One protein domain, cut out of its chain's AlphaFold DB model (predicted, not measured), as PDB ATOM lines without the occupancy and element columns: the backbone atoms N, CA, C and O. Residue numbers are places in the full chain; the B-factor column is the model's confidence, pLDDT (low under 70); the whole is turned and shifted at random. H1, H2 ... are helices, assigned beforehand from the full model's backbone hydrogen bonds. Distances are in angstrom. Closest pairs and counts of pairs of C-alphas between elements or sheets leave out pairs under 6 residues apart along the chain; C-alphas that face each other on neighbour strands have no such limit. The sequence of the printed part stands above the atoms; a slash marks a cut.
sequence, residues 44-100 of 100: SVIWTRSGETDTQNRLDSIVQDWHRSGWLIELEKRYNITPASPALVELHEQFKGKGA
ATOM      1  N   SER A  44     153.576 432.295 279.397       89.19
ATOM      2  CA  SER A  44     153.337 431.029 280.094       89.19
ATOM      3  C   SER A  44     153.509 429.872 279.113       89.19
ATOM      4  O   SER A  44     152.967 429.908 278.010       89.19
ATOM      5  N   VAL A  45     154.258 428.846 279.511       92.38
ATOM      6  CA  VAL A  45     154.611 427.715 278.641       92.38
ATOM      7  C   VAL A  45     154.398 426.382 279.350       92.38
ATOM      8  O   VAL A  45     154.465 426.295 280.577       92.38
ATOM      9  N   ILE A  46     154.171 425.328 278.567       95.12
ATOM     10  CA  ILE A  46     154.134 423.948 279.054       95.12
ATOM     11  C   ILE A  46     155.496 423.313 278.772       95.12
ATOM     12  O   ILE A  46     155.884 423.158 277.616       95.12
ATOM     13  N   TRP A  47     156.219 422.942 279.828       94.88
ATOM     14  CA  TRP A  47     157.487 422.224 279.712       94.88
ATOM     15  C   TRP A  47     157.256 420.714 279.748       94.88
ATOM     16  O   TRP A  47     156.643 420.189 280.675       94.88
ATOM     17  N   THR A  48     157.802 420.011 278.763       96.06
ATOM     18  CA  THR A  48     157.860 418.541 278.711       96.06
ATOM     19  C   THR A  48     159.280 418.054 278.971       96.06
ATOM     20  O   THR A  48     160.237 418.824 278.834       96.06
ATOM     21  N   ARG A  49     159.464 416.760 279.251       97.06
ATOM     22  CA  ARG A  49     160.811 416.190 279.337       97.06
ATOM     23  C   ARG A  49     161.522 416.283 277.983       97.06
ATOM     24  O   ARG A  49     160.913 416.148 276.922       97.06
ATOM     25  N   SER A  50     162.838 416.478 278.027       96.25
ATOM     26  CA  SER A  50     163.673 416.373 276.828       96.25
ATOM     27  C   SER A  50     163.559 414.968 276.224       96.25
ATOM     28  O   SER A  50     163.666 413.976 276.944       96.25
ATOM     29  N   GLY A  51     163.330 414.891 274.912       96.69
ATOM     30  CA  GLY A  51     163.166 413.637 274.170       96.69
ATOM     31  C   GLY A  51     161.727 413.120 274.030       96.69
ATOM     32  O   GLY A  51     161.500 412.268 273.179       96.69
ATOM     33  N   GLU A  52     160.747 413.648 274.774       97.38
ATOM     34  CA  GLU A  52     159.319 413.279 274.644       97.38
ATOM     35  C   GLU A  52     158.650 414.024 273.472       97.38
ATOM     36  O   GLU A  52     157.730 414.826 273.646       97.38
ATOM     37  N   THR A  53     159.159 413.818 272.256       97.00
ATOM     38  CA  THR A  53     158.742 414.570 271.059       97.00
ATOM     39  C   THR A  53     157.288 414.313 270.663       97.00
ATOM     40  O   THR A  53     156.614 415.214 270.170       97.00
ATOM     41  N   ASP A  54     156.772 413.112 270.911       97.44
ATOM     42  CA  ASP A  54     155.372 412.758 270.681       97.44
ATOM     43  C   ASP A  54     154.425 413.571 271.579       97.44
ATOM     44  O   ASP A  54     153.438 414.142 271.107       97.44
ATOM     45  N   THR A  55     154.775 413.691 272.858       97.44
ATOM     46  CA  THR A  55     154.034 414.462 273.858       97.44
ATOM     47  C   THR A  55     154.111 415.954 273.554       97.44
ATOM     48  O   THR A  55     153.086 416.635 273.589       97.44
ATOM     49  N   GLN A  56     155.294 416.454 273.181       97.50
ATOM     50  CA  GLN A  56     155.493 417.840 272.739       97.50
ATOM     51  C   GLN A  56     154.580 418.189 271.565       97.50
ATOM     52  O   GLN A  56     153.809 419.139 271.656       97.50
ATOM     53  N   ASN A  57     154.606 417.381 270.503       97.00
ATOM     54  CA  ASN A  57     153.797 417.613 269.306       97.00
ATOM     55  C   ASN A  57     152.296 417.550 269.611       97.00
ATOM     56  O   ASN A  57     151.509 418.329 269.068       97.00
ATOM     57  N   ARG A  58     151.876 416.633 270.495       97.44
ATOM     58  CA  ARG A  58     150.469 416.531 270.887       97.44
ATOM     59  C   ARG A  58     150.007 417.755 271.674       97.44
ATOM     60  O   ARG A  58     148.916 418.256 271.407       97.44
ATOM     61  N   LEU A  59     150.804 418.218 272.634       97.56
ATOM     62  CA  LEU A  59     150.494 419.411 273.420       97.56
ATOM     63  C   LEU A  59     150.511 420.671 272.556       97.56
ATOM     64  O   LEU A  59     149.606 421.487 272.690       97.56
ATOM     65  N   ASP A  60     151.474 420.793 271.642       96.31
ATOM     66  CA  ASP A  60     151.561 421.914 270.707       96.31
ATOM     67  C   ASP A  60     150.265 422.057 269.893       96.31
ATOM     68  O   ASP A  60     149.621 423.101 269.957       96.31
ATOM     69  N   SER A  61     149.783 420.985 269.249       96.38
ATOM     70  CA  SER A  61     148.506 421.019 268.514       96.38
ATOM     71  C   SER A  61     147.323 421.449 269.390       96.38
ATOM     72  O   SER A  61     146.486 422.232 268.947       96.38
ATOM     73  N   ILE A  62     147.247 420.960 270.632       97.44
ATOM     74  CA  ILE A  62     146.162 421.307 271.564       97.44
ATOM     75  C   ILE A  62     146.218 422.797 271.931       97.44
ATOM     76  O   ILE A  62     145.195 423.482 271.909       97.44
ATOM     77  N   VAL A  63     147.405 423.310 272.255       97.00
ATOM     78  CA  VAL A  63     147.602 424.716 272.632       97.00
ATOM     79  C   VAL A  63     147.313 425.636 271.447       97.00
ATOM     80  O   VAL A  63     146.643 426.658 271.611       97.00
ATOM     81  N   GLN A  64     147.729 425.257 270.237       96.88
ATOM     82  CA  GLN A  64     147.382 425.989 269.020       96.88
ATOM     83  C   GLN A  64     145.867 426.055 268.802       96.88
ATOM     84  O   GLN A  64     145.358 427.118 268.453       96.88
ATOM     85  N   ASP A  65     145.127 424.972 269.057       97.75
ATOM     86  CA  ASP A  65     143.663 424.964 268.948       97.75
ATOM     87  C   ASP A  65     142.993 425.861 270.005       97.75
ATOM     88  O   ASP A  65     142.006 426.552 269.717       97.75
ATOM     89  N   TRP A  66     143.539 425.921 271.222       97.69
ATOM     90  CA  TRP A  66     143.076 426.851 272.257       97.69
ATOM     91  C   TRP A  66     143.269 428.315 271.859       97.69
ATOM     92  O   TRP A  66     142.362 429.127 272.058       97.69
ATOM     93  N   HIS A  67     144.416 428.652 271.261       97.56
ATOM     94  CA  HIS A  67     144.636 429.988 270.708       97.56
ATOM     95  C   HIS A  67     143.721 430.246 269.513       97.56
ATOM     96  O   HIS A  67     143.025 431.256 269.501       97.56
ATOM     97  N   ARG A  68     143.636 429.319 268.553       97.19
ATOM     98  CA  ARG A  68     142.797 429.449 267.351       97.19
ATOM     99  C   ARG A  68     141.334 429.718 267.693       97.19
ATOM    100  O   ARG A  68     140.712 430.581 267.086       97.19
ATOM    101  N   SER A  69     140.789 428.999 268.670       97.50
ATOM    102  CA  SER A  69     139.387 429.138 269.088       97.50
ATOM    103  C   SER A  69     139.099 430.400 269.908       97.50
ATOM    104  O   SER A  69     137.934 430.747 270.086       97.50
ATOM    105  N   GLY A  70     140.127 431.082 270.423       97.25
ATOM    106  CA  GLY A  70     139.968 432.199 271.360       97.25
ATOM    107  C   GLY A  70     139.607 431.756 272.782       97.25
ATOM    108  O   GLY A  70     139.327 432.593 273.639       97.25
ATOM    109  N   TRP A  71     139.642 430.451 273.068       97.81
ATOM    110  CA  TRP A  71     139.252 429.895 274.365       97.81
ATOM    111  C   TRP A  71     140.054 430.487 275.534       97.81
ATOM    112  O   TRP A  71     139.478 430.799 276.574       97.81
ATOM    113  N   LEU A  72     141.362 430.708 275.355       96.81
ATOM    114  CA  LEU A  72     142.216 431.301 276.392       96.81
ATOM    115  C   LEU A  72     141.857 432.762 276.701       96.81
ATOM    116  O   LEU A  72     141.901 433.156 277.863       96.81
ATOM    117  N   ILE A  73     141.444 433.543 275.699       97.06
ATOM    118  CA  ILE A  73     140.976 434.926 275.892       97.06
ATOM    119  C   ILE A  73     139.680 434.928 276.715       97.06
ATOM    120  O   ILE A  73     139.503 435.738 277.623       97.06
ATOM    121  N   GLU A  74     138.771 433.992 276.439       97.75
ATOM    122  CA  GLU A  74     137.526 433.869 277.205       97.75
ATOM    123  C   GLU A  74     137.765 433.391 278.642       97.75
ATOM    124  O   GLU A  74     137.070 433.829 279.562       97.75
ATOM    125  N   LEU A  75     138.767 432.539 278.871       95.56
ATOM    126  CA  LEU A  75     139.188 432.187 280.225       95.56
ATOM    127  C   LEU A  75     139.801 433.371 280.972       95.56
ATOM    128  O   LEU A  75     139.465 433.573 282.136       95.56
ATOM    129  N   GLU A  76     140.654 434.159 280.320       94.94
ATOM    130  CA  GLU A  76     141.255 435.354 280.917       94.94
ATOM    131  C   GLU A  76     140.178 436.307 281.456       94.94
ATOM    132  O   GLU A  76     140.208 436.696 282.627       94.94
ATOM    133  N   LYS A  77     139.158 436.583 280.631       94.88
ATOM    134  CA  LYS A  77     137.986 437.376 281.024       94.88
ATOM    135  C   LYS A  77     137.218 436.723 282.168       94.88
ATOM    136  O   LYS A  77     136.899 437.387 283.148       94.88
ATOM    137  N   ARG A  78     136.924 435.420 282.063       94.50
ATOM    138  CA  ARG A  78     136.165 434.674 283.080       94.50
ATOM    139  C   ARG A  78     136.826 434.735 284.457       94.50
ATOM    140  O   ARG A  78     136.121 434.805 285.459       94.50
ATOM    141  N   TYR A  79     138.153 434.682 284.502       91.62
ATOM    142  CA  TYR A  79     138.923 434.701 285.745       91.62
ATOM    143  C   TYR A  79     139.360 436.106 286.175       91.62
ATOM    144  O   TYR A  79     140.118 436.228 287.134       91.62
ATOM    145  N   ASN A  80     138.857 437.162 285.519       91.12
ATOM    146  CA  ASN A  80     139.191 438.558 285.810       91.12
ATOM    147  C   ASN A  80     140.709 438.811 285.848       91.12
ATOM    148  O   ASN A  80     141.211 439.547 286.700       91.12
ATOM    149  N   ILE A  81     141.452 438.181 284.936       92.19
ATOM    150  CA  ILE A  81     142.885 438.423 284.788       92.19
ATOM    151  C   ILE A  81     143.056 439.751 284.050       92.19
ATOM    152  O   ILE A  81     142.720 439.886 282.877       92.19
ATOM    153  N   THR A  82     143.540 440.756 284.777       89.88
ATOM    154  CA  THR A  82     143.773 442.109 284.260       89.88
ATOM    155  C   THR A  82     145.196 442.567 284.581       89.88
ATOM    156  O   THR A  82     145.646 442.297 285.692       89.88
ATOM    157  N   PRO A  83     145.890 443.309 283.704       90.12
ATOM    158  CA  PRO A  83     145.468 443.658 282.350       90.12
ATOM    159  C   PRO A  83     145.407 442.423 281.441       90.12
ATOM    160  O   PRO A  83     146.055 441.418 281.720       90.12
ATOM    161  N   ALA A  84     144.607 442.514 280.378       91.38
ATOM    162  CA  ALA A  84     144.520 441.458 279.378       91.38
ATOM    163  C   ALA A  84     145.882 441.240 278.704       91.38
ATOM    164  O   ALA A  84     146.599 442.202 278.416       91.38
ATOM    165  N   SER A  85     146.225 439.984 278.447       91.94
ATOM    166  CA  SER A  85     147.496 439.557 277.882       91.94
ATOM    167  C   SER A  85     147.555 439.882 276.389       91.94
ATOM    168  O   SER A  85     146.790 439.310 275.602       91.94
ATOM    169  N   PRO A  86     148.507 440.729 275.950       91.75
ATOM    170  CA  PRO A  86     148.709 440.991 274.526       91.75
ATOM    171  C   PRO A  86     149.036 439.709 273.750       91.75
ATOM    172  O   PRO A  86     148.511 439.491 272.661       91.75
ATOM    173  N   ALA A  87     149.811 438.808 274.364       92.31
ATOM    174  CA  ALA A  87     150.222 437.551 273.750       92.31
ATOM    175  C   ALA A  87     149.030 436.644 273.397       92.31
ATOM    176  O   ALA A  87     149.059 435.978 272.365       92.31
ATOM    177  N   LEU A  88     147.961 436.619 274.206       94.94
ATOM    178  CA  LEU A  88     146.777 435.813 273.885       94.94
ATOM    179  C   LEU A  88     146.073 436.309 272.619       94.94
ATOM    180  O   LEU A  88     145.629 435.486 271.817       94.94
ATOM    181  N   VAL A  89     146.003 437.629 272.422       95.06
ATOM    182  CA  VAL A  89     145.424 438.248 271.219       95.06
ATOM    183  C   VAL A  89     146.324 438.006 270.009       95.06
ATOM    184  O   VAL A  89     145.845 437.546 268.976       95.06
ATOM    185  N   GLU A  90     147.628 438.242 270.145       95.25
ATOM    186  CA  GLU A  90     148.609 438.021 269.074       95.25
ATOM    187  C   GLU A  90     148.607 436.565 268.586       95.25
ATOM    188  O   GLU A  90     148.544 436.308 267.382       95.25
ATOM    189  N   LEU A  91     148.607 435.600 269.512       96.00
ATOM    190  CA  LEU A  91     148.575 434.174 269.186       96.00
ATOM    191  C   LEU A  91     147.214 433.749 268.619       96.00
ATOM    192  O   LEU A  91     147.170 432.919 267.709       96.00
ATOM    193  N   HIS A  92     146.102 434.319 269.098       97.25
ATOM    194  CA  HIS A  92     144.790 434.075 268.492       97.25
ATOM    195  C   HIS A  92     144.783 434.483 267.018       97.25
ATOM    196  O   HIS A  92     144.440 433.666 266.162       97.25
ATOM    197  N   GLU A  93     145.233 435.699 266.704       96.62
ATOM    198  CA  GLU A  93     145.301 436.182 265.324       96.62
ATOM    199  C   GLU A  93     146.265 435.340 264.473       96.62
ATOM    200  O   GLU A  93     145.931 434.957 263.347       96.62
ATOM    201  N   GLN A  94     147.417 434.946 265.029       95.56
ATOM    202  CA  GLN A  94     148.381 434.085 264.340       95.56
ATOM    203  C   GLN A  94     147.791 432.716 263.958       95.56
ATOM    204  O   GLN A  94     148.040 432.228 262.851       95.56
ATOM    205  N   PHE A  95     147.050 432.064 264.860       95.62
ATOM    206  CA  PHE A  95     146.529 430.711 264.630       95.62
ATOM    207  C   PHE A  95     145.157 430.680 263.955       95.62
ATOM    208  O   PHE A  95     144.830 429.678 263.320       95.62
ATOM    209  N   LYS A  96     144.382 431.769 264.017       90.94
ATOM    210  CA  LYS A  96     143.109 431.922 263.297       90.94
ATOM    211  C   LYS A  96     143.294 432.011 261.780       90.94
ATOM    212  O   LYS A  96     142.470 431.477 261.044       90.94
ATOM    213  N   GLY A  97     144.378 432.637 261.312       74.81
ATOM    214  CA  GLY A  97     144.714 432.729 259.881       74.81
ATOM    215  C   GLY A  97     145.268 431.435 259.268       74.81
ATOM    216  O   GLY A  97     145.293 431.291 258.047       74.81
ATOM    217  N   LYS A  98     145.693 430.476 260.100       65.06
ATOM    218  CA  LYS A  98     146.169 429.150 259.682       65.06
ATOM    219  C   LYS A  98     144.987 428.173 259.646       65.06
ATOM    220  O   LYS A  98     144.803 427.382 260.569       65.06
ATOM    221  N   GLY A  99     144.141 428.302 258.623       59.25
ATOM    222  CA  GLY A  99     143.066 427.343 258.341       59.25
ATOM    223  C   GLY A  99     143.610 425.928 258.088       59.25
ATOM    224  O   GLY A  99     144.757 425.791 257.667       59.25
ATOM    225  N   ALA A 100     142.793 424.916 258.405       52.09
ATOM    226  CA  ALA A 100     143.100 423.486 258.268       52.09
ATOM    227  C   ALA A 100     143.443 423.059 256.832       52.09
ATOM    228  O   ALA A 100     142.837 423.625 255.892       52.09
TER     229      ALA A 100
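Overview. This is residues 44 to 100 of the 100 residues of the protein "Polar amino acid transport system substrate-binding protein" of Pseudomonas syringae (UniProt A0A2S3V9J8). One long helix, H1, packs with its last residues, 64 to 69, on the side of H3, which stands nearly square to it, while short H2 turns off from H1's end. Residues 44 to 48 fold back beside H1, and residues 49 to 55 stick out at its other end. The 57 printed residues include three named helices, H1, H2 and H3, and no named strand: all helix. It is only just loose, close to compact, with a radius of gyration of the C-alphas of 12.8 A and spans of 36 by 25 by 15 A.

Arrangement. H1, residues 53 to 69, touches H3, residues 86 to 96, with residues 64 to 69 alone, about perpendicular at 84 degrees; their closest C-alphas, His 67 and His 92, are 4.7 A apart. H2, residues 71 to 78, is close to H1 but not clearly touching; their closest C-alphas, Trp 66 and Leu 72, are 6.1 A apart. H2 and H3, a helical hairpin, only just touch, with 3 pairs of C-alphas within 8 A, Ile 73 and Leu 88 closest at 6.2 A. In H1, H2 and H3 every O i to N i+4 pair is within hydrogen-bond range.

Along the chain. H1 runs 24.3 A from C-alpha 53 at (158.742, 414.570, 271.059), H2 10.4 A, and H3 15.5 A to C-alpha 96 at (143.109, 431.922, 263.297).

Size, cuts and confidence. The C-alphas of Gly 51 and Asn 80, the two farthest apart, are 36.5 A apart. The printed part has no cut and no long link; pLDDT is under 70 at residues 98 to 100.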